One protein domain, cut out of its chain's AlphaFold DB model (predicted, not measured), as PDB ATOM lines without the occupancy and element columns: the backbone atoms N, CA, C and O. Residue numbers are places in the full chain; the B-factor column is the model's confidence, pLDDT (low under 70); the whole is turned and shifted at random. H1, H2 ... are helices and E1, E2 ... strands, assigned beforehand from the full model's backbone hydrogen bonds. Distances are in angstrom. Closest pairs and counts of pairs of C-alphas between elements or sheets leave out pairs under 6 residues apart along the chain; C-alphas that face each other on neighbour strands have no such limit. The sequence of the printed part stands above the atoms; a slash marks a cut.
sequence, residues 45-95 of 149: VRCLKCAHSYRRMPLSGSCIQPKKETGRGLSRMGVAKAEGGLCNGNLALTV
ATOM      1  N   VAL A  45     -16.004 -16.321 -10.411       93.56
ATOM      2  CA  VAL A  45     -17.090 -16.951  -9.663       93.56
ATOM      3  C   VAL A  45     -16.871 -18.455  -9.675       93.56
ATOM      4  O   VAL A  45     -16.732 -19.052 -10.745       93.56
ATOM      5  N   ARG A  46     -16.823 -19.085  -8.502       94.12
ATOM      6  CA  ARG A  46     -16.551 -20.519  -8.372       94.12
ATOM      7  C   ARG A  46     -17.823 -21.285  -8.036       94.12
ATOM      8  O   ARG A  46     -18.581 -20.893  -7.157       94.12
ATOM      9  N   CYS A  47     -18.038 -22.415  -8.698       94.19
ATOM     10  CA  CYS A  47     -19.079 -23.362  -8.308       94.19
ATOM     11  C   CYS A  47     -18.668 -24.145  -7.056       94.19
ATOM     12  O   CYS A  47     -17.601 -24.756  -7.034       94.19
ATOM     13  N   LEU A  48     -19.541 -24.194  -6.048       92.25
ATOM     14  CA  LEU A  48     -19.300 -24.932  -4.804       92.25
ATOM     15  C   LEU A  48     -19.359 -26.458  -4.981       92.25
ATOM     16  O   LEU A  48     -18.755 -27.183  -4.201       92.25
ATOM     17  N   LYS A  49     -20.053 -26.956  -6.016       90.25
ATOM     18  CA  LYS A  49     -20.185 -28.399  -6.280       90.25
ATOM     19  C   LYS A  49     -19.042 -28.955  -7.135       90.25
ATOM     20  O   LYS A  49     -18.419 -29.939  -6.761       90.25
ATOM     21  N   CYS A  50     -18.770 -28.350  -8.296       90.31
ATOM     22  CA  CYS A  50     -17.784 -28.868  -9.260       90.31
ATOM     23  C   CYS A  50     -16.454 -28.102  -9.279       90.31
ATOM     24  O   CYS A  50     -15.587 -28.409 -10.099       90.31
ATOM     25  N   ALA A  51     -16.300 -27.085  -8.424       90.38
ATOM     26  CA  ALA A  51     -15.111 -26.241  -8.316       90.38
ATOM     27  C   ALA A  51     -14.711 -25.473  -9.591       90.38
ATOM     28  O   ALA A  51     -13.647 -24.855  -9.600       90.38
ATOM     29  N   HIS A  52     -15.537 -25.467 -10.641       91.50
ATOM     30  CA  HIS A  52     -15.239 -24.728 -11.864       91.50
ATOM     31  C   HIS A  52     -15.310 -23.214 -11.638       91.50
ATOM     32  O   HIS A  52     -16.228 -22.723 -10.977       91.50
ATOM     33  N   SER A  53     -14.349 -22.494 -12.217       92.75
ATOM     34  CA  SER A  53     -14.188 -21.048 -12.062       92.75
ATOM     35  C   SER A  53     -14.585 -20.324 -13.342       92.75
ATOM     36  O   SER A  53     -13.909 -20.439 -14.363       92.75
ATOM     37  N   TYR A  54     -15.644 -19.527 -13.267       93.38
ATOM     38  CA  TYR A  54     -16.124 -18.692 -14.358       93.38
ATOM     39  C   TYR A  54     -15.544 -17.282 -14.271       93.38
ATOM     40  O   TYR A  54     -15.465 -16.695 -13.195       93.38
ATOM     41  N   ARG A  55     -15.184 -16.697 -15.419       92.25
ATOM     42  CA  ARG A  55     -14.771 -15.284 -15.495       92.25
ATOM     43  C   ARG A  55     -15.945 -14.314 -15.300       92.25
ATOM     44  O   ARG A  55     -15.725 -13.192 -14.867       92.25
ATOM     45  N   ARG A  56     -17.166 -14.723 -15.655       90.88
ATOM     46  CA  ARG A  56     -18.409 -13.949 -15.502       90.88
ATOM     47  C   ARG A  56     -19.504 -14.865 -14.966       90.88
ATOM     48  O   ARG A  56     -19.490 -16.054 -15.280       90.88
ATOM     49  N   MET A  57     -20.436 -14.324 -14.187       90.88
ATOM     50  CA  MET A  57     -21.586 -15.085 -13.692       90.88
ATOM     51  C   MET A  57     -22.429 -15.590 -14.883       90.88
ATOM     52  O   MET A  57     -22.763 -14.787 -15.757       90.88
ATOM     53  N   PRO A  58     -22.775 -16.887 -14.953       92.88
ATOM     54  CA  PRO A  58     -23.781 -17.391 -15.881       92.88
ATOM     55  C   PRO A  58     -25.132 -16.705 -15.651       92.88
ATOM     56  O   PRO A  58     -25.536 -16.509 -14.505       92.88
ATOM     57  N   LEU A  59     -25.858 -16.403 -16.731       91.31
ATOM     58  CA  LEU A  59     -27.188 -15.775 -16.663       91.31
ATOM     59  C   LEU A  59     -28.230 -16.656 -15.959       91.31
ATOM     60  O   LEU A  59     -29.195 -16.145 -15.409       91.31
ATOM     61  N   SER A  60     -28.012 -17.973 -15.926       89.19
ATOM     62  CA  SER A  60     -28.846 -18.926 -15.189       89.19
ATOM     63  C   SER A  60     -28.721 -18.809 -13.665       89.19
ATOM     64  O   SER A  60     -29.454 -19.484 -12.949       89.19
ATOM     65  N   GLY A  61     -27.750 -18.047 -13.143       88.44
ATOM     66  CA  GLY A  61     -27.464 -17.948 -11.704       88.44
ATOM     67  C   GLY A  61     -26.873 -19.221 -11.076       88.44
ATOM     68  O   GLY A  61     -26.420 -19.195  -9.933       88.44
ATOM     69  N   SER A  62     -26.811 -20.322 -11.826       92.12
ATOM     70  CA  SER A  62     -26.309 -21.624 -11.395       92.12
ATOM     71  C   SER A  62     -25.208 -22.148 -12.318       92.12
ATOM     72  O   SER A  62     -24.999 -21.673 -13.436       92.12
ATOM     73  N   CYS A  63     -24.455 -23.139 -11.844       92.94
ATOM     74  CA  CYS A  63     -23.362 -23.713 -12.618       92.94
ATOM     75  C   CYS A  63     -23.850 -24.481 -13.861       92.94
ATOM     76  O   CYS A  63     -24.541 -25.495 -13.745       92.94
ATOM     77  N   ILE A  64     -23.377 -24.038 -15.030       91.06
ATOM     78  CA  ILE A  64     -23.644 -24.608 -16.361       91.06
ATOM     79  C   ILE A  64     -22.608 -25.652 -16.824       91.06
ATOM     80  O   ILE A  64     -22.595 -26.029 -17.988       91.06
ATOM     81  N   GLN A  65     -21.682 -26.085 -15.959       89.38
ATOM     82  CA  GLN A  65     -20.732 -27.138 -16.339       89.38
ATOM     83  C   GLN A  65     -21.443 -28.498 -16.397       89.38
ATOM     84  O   GLN A  65     -22.290 -28.764 -15.534       89.38
ATOM     85  N   PRO A  66     -21.065 -29.384 -17.334       86.31
ATOM     86  CA  PRO A  66     -21.531 -30.764 -17.328       86.31
ATOM     87  C   PRO A  66     -21.111 -31.464 -16.029       86.31
ATOM     88  O   PRO A  66     -20.035 -31.198 -15.475       86.31
ATOM     89  N   LYS A  67     -21.964 -32.356 -15.513       79.94
ATOM     90  CA  LYS A  67     -21.613 -33.192 -14.359       79.94
ATOM     91  C   LYS A  67     -20.422 -34.078 -14.725       79.94
ATOM     92  O   LYS A  67     -20.506 -34.916 -15.614       79.94
ATOM     93  N   LYS A  68     -19.312 -33.915 -14.002       68.88
ATOM     94  CA  LYS A  68     -18.213 -34.884 -14.028       68.88
ATOM     95  C   LYS A  68     -18.667 -36.096 -13.221       68.88
ATOM     96  O   LYS A  68     -18.663 -36.036 -11.995       68.88
ATOM     97  N   GLU A  69     -19.123 -37.154 -13.883       65.75
ATOM     98  CA  GLU A  69     -19.405 -38.414 -13.194       65.75
ATOM     99  C   GLU A  69     -18.102 -38.946 -12.587       65.75
ATOM    100  O   GLU A  69     -17.130 -39.242 -13.282       65.75
ATOM    101  N   THR A  70     -18.055 -39.038 -11.261       61.91
ATOM    102  CA  THR A  70     -16.933 -39.630 -10.537       61.91
ATOM    103  C   THR A  70     -16.997 -41.153 -10.661       61.91
ATOM    104  O   THR A  70     -17.648 -41.825  -9.867       61.91
ATOM    105  N   GLY A  71     -16.314 -41.699 -11.669       58.69
ATOM    106  CA  GLY A  71     -15.594 -42.974 -11.568       58.69
ATOM    107  C   GLY A  71     -16.382 -44.263 -11.304       58.69
ATOM    108  O   GLY A  71     -15.807 -45.177 -10.714       58.69
ATOM    109  N   ARG A  72     -17.639 -44.400 -11.746       57.72
ATOM    110  CA  ARG A  72     -18.320 -45.712 -11.791       57.72
ATOM    111  C   ARG A  72     -18.674 -46.097 -13.232       57.72
ATOM    112  O   ARG A  72     -19.420 -45.387 -13.889       57.72
ATOM    113  N   GLY A  73     -18.162 -47.238 -13.705       64.75
ATOM    114  CA  GLY A  73     -18.498 -47.817 -15.017       64.75
ATOM    115  C   GLY A  73     -17.609 -47.365 -16.190       64.75
ATOM    116  O   GLY A  73     -16.424 -47.075 -16.007       64.75
ATOM    117  N   LEU A  74     -18.189 -47.327 -17.400       61.75
ATOM    118  CA  LEU A  74     -17.519 -47.055 -18.690       61.75
ATOM    119  C   LEU A  74     -16.799 -45.691 -18.775       61.75
ATOM    120  O   LEU A  74     -16.013 -45.470 -19.696       61.75
ATOM    121  N   SER A  75     -16.983 -44.797 -17.801       61.69
ATOM    122  CA  SER A  75     -16.280 -43.511 -17.708       61.69
ATOM    123  C   SER A  75     -14.758 -43.657 -17.526       61.69
ATOM    124  O   SER A  75     -14.023 -42.712 -17.796       61.69
ATOM    125  N   ARG A  76     -14.254 -44.834 -17.108       63.16
ATOM    126  CA  ARG A  76     -12.809 -45.159 -17.103       63.16
ATOM    127  C   ARG A  76     -12.222 -45.365 -18.507       63.16
ATOM    128  O   ARG A  76     -11.025 -45.173 -18.680       63.16
ATOM    129  N   MET A  77     -13.054 -45.711 -19.492       67.12
ATOM    130  CA  MET A  77     -12.676 -45.878 -20.905       67.12
ATOM    131  C   MET A  77     -12.885 -44.600 -21.737       67.12
ATOM    132  O   MET A  77     -12.826 -44.647 -22.961       67.12
ATOM    133  N   GLY A  78     -13.140 -43.451 -21.100       62.22
ATOM    134  CA  GLY A  78     -13.318 -42.173 -21.802       62.22
ATOM    135  C   GLY A  78     -14.676 -42.002 -22.493       62.22
ATOM    136  O   GLY A  78     -14.889 -41.001 -23.172       62.22
ATOM    137  N   VAL A  79     -15.617 -42.934 -22.300       62.25
ATOM    138  CA  VAL A  79     -16.984 -42.814 -22.821       62.25
ATOM    139  C   VAL A  79     -17.783 -41.891 -21.902       62.25
ATOM    140  O   VAL A  79     -18.215 -42.286 -20.817       62.25
ATOM    141  N   ALA A  80     -17.964 -40.641 -22.323       58.75
ATOM    142  CA  ALA A  80     -18.897 -39.721 -21.685       58.75
ATOM    143  C   ALA A  80     -20.331 -40.112 -22.075       58.75
ATOM    144  O   ALA A  80     -20.660 -40.159 -23.259       58.75
ATOM    145  N   LYS A  81     -21.203 -40.387 -21.096       55.16
ATOM    146  CA  LYS A  81     -22.642 -40.482 -21.371       55.16
ATOM    147  C   LYS A  81     -23.135 -39.121 -21.872       55.16
ATOM    148  O   LYS A  81     -22.940 -38.112 -21.197       55.16
ATOM    149  N   ALA A  82     -23.798 -39.099 -23.030       54.88
ATOM    150  CA  ALA A  82     -24.419 -37.893 -23.590       54.88
ATOM    151  C   ALA A  82     -25.557 -37.339 -22.702       54.88
ATOM    152  O   ALA A  82     -25.898 -36.165 -22.794       54.88
ATOM    153  N   GLU A  83     -26.092 -38.153 -21.786       58.41
ATOM    154  CA  GLU A  83     -27.160 -37.794 -20.840       58.41
ATOM    155  C   GLU A  83     -26.634 -37.235 -19.500       58.41
ATOM    156  O   GLU A  83     -27.257 -37.357 -18.444       58.41
ATOM    157  N   GLY A  84     -25.450 -36.622 -19.510       63.94
ATOM    158  CA  GLY A  84     -24.894 -35.951 -18.341       63.94
ATOM    159  C   GLY A  84     -25.563 -34.595 -18.112       63.94
ATOM    160  O   GLY A  84     -25.176 -33.603 -18.722       63.94
ATOM    161  N   GLY A  85     -26.547 -34.527 -17.213       79.44
ATOM    162  CA  GLY A  85     -27.174 -33.256 -16.828       79.44
ATOM    163  C   GLY A  85     -26.174 -32.200 -16.318       79.44
ATOM    164  O   GLY A  85     -25.052 -32.506 -15.905       79.44
ATOM    165  N   LEU A  86     -26.594 -30.932 -16.303       85.56
ATOM    166  CA  LEU A  86     -25.792 -29.810 -15.796       85.56
ATOM    167  C   LEU A  86     -25.550 -29.933 -14.281       85.56
ATOM    168  O   LEU A  86     -26.358 -30.494 -13.538       85.56
ATOM    169  N   CYS A  87     -24.433 -29.386 -13.799       87.75
ATOM    170  CA  CYS A  87     -24.060 -29.413 -12.384       87.75
ATOM    171  C   CYS A  87     -25.117 -28.748 -11.485       87.75
ATOM    172  O   CYS A  87     -25.398 -29.253 -10.393       87.75
ATOM    173  N   ASN A  88     -25.691 -27.624 -11.937       89.38
ATOM    174  CA  ASN A  88     -26.683 -26.831 -11.207       89.38
ATOM    175  C   ASN A  88     -26.254 -26.560  -9.746       89.38
ATOM    176  O   ASN A  88     -27.000 -26.733  -8.779       89.38
ATOM    177  N   GLY A  89     -24.963 -26.281  -9.568       90.12
ATOM    178  CA  GLY A  89     -24.366 -25.931  -8.286       90.12
ATOM    179  C   GLY A  89     -24.447 -24.442  -8.009       90.12
ATOM    180  O   GLY A  89     -24.412 -23.638  -8.943       90.12
ATOM    181  N   ASN A  90     -24.510 -24.100  -6.723       92.88
ATOM    182  CA  ASN A  90     -24.468 -22.716  -6.279       92.88
ATOM    183  C   ASN A  90     -23.103 -22.112  -6.594       92.88
ATOM    184  O   ASN A  90     -22.056 -22.762  -6.474       92.88
ATOM    185  N   LEU A  91     -23.153 -20.861  -7.016       92.75
ATOM    186  CA  LEU A  91     -22.005 -20.066  -7.389       92.75
ATOM    187  C   LEU A  91     -21.651 -19.137  -6.231       92.75
ATOM    188  O   LEU A  91     -22.530 -18.510  -5.647       92.75
ATOM    189  N   ALA A  92     -20.368 -19.066  -5.900       92.06
ATOM    190  CA  ALA A  92     -19.848 -18.224  -4.837       92.06
ATOM    191  C   ALA A  92     -18.745 -17.305  -5.370       92.06
ATOM    192  O   ALA A  92     -17.951 -17.686  -6.239       92.06
ATOM    193  N   LEU A  93     -18.697 -16.092  -4.823       91.12
ATOM    194  CA  LEU A  93     -17.589 -15.162  -5.012       91.12
ATOM    195  C   LEU A  93     -16.363 -15.668  -4.242       91.12
ATOM    196  O   LEU A  93     -16.490 -16.211  -3.147       91.12
ATOM    197  N   THR A  94     -15.171 -15.503  -4.813       87.88
ATOM    198  CA  THR A  94     -13.916 -15.906  -4.154       87.88
ATOM    199  C   THR A  94     -13.467 -14.926  -3.071       87.88
ATOM    200  O   THR A  94     -12.823 -15.324  -2.107       87.88
ATOM    201  N   VAL A  95     -13.811 -13.654  -3.236       89.06
ATOM    202  CA  VAL A  95     -13.566 -12.546  -2.320       89.06
ATOM    203  C   VAL A  95     -14.931 -12.017  -1.905       89.06
ATOM    204  O   VAL A  95     -15.727 -11.600  -2.749       89.06
TER     205      VAL A  95
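This is residues 45 to 95 of the 149 residues of an uncharacterized protein of Candidatus Poseidoniales archaeon (UniProt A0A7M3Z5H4). This is a loop-built shape with little regular structure: two short paired strands, E1 and E2, lie toward one end, and residues 70 to 79, of which 74 to 77 belong to H1, stick out at the other. The printed part has 51 residues, with 10 in named elements, in the order E1, H1, E2; the class is mixed and the two-stranded sheet antiparallel. The whole is loose, with a radius of gyration of the C-alphas of 12.5 A, and only just elongated, spanning 38 by 19 by 15 A.

E1, residues 45 to 47, and E2, residues 91 to 93, are antiparallel neighbours at 140 degrees; N 46 and O 92 are within hydrogen-bond range at 2.9 A. Residues 45 to 46 of E1 also pair antiparallel with residues 53 to 54. H1, residues 74 to 77, stands free and is too short for an O i to N i+4 pair; its one O i to N i+3 pair is within range.

E1 begins at C-alpha 45 (-17.090, -16.951, -9.663) and measures 6.8 A. H1 measures 5.5 A. E2 measures 7.0 A and ends at C-alpha 93 (-17.589, -15.162, -5.012).

The farthest C-alphas, of Leu 74 and Val 95, are 38.4 A apart. The printed part has no cut. Both links are long, 26 and 13 residues. Residues 68 to 84 of this model have pLDDT under 70.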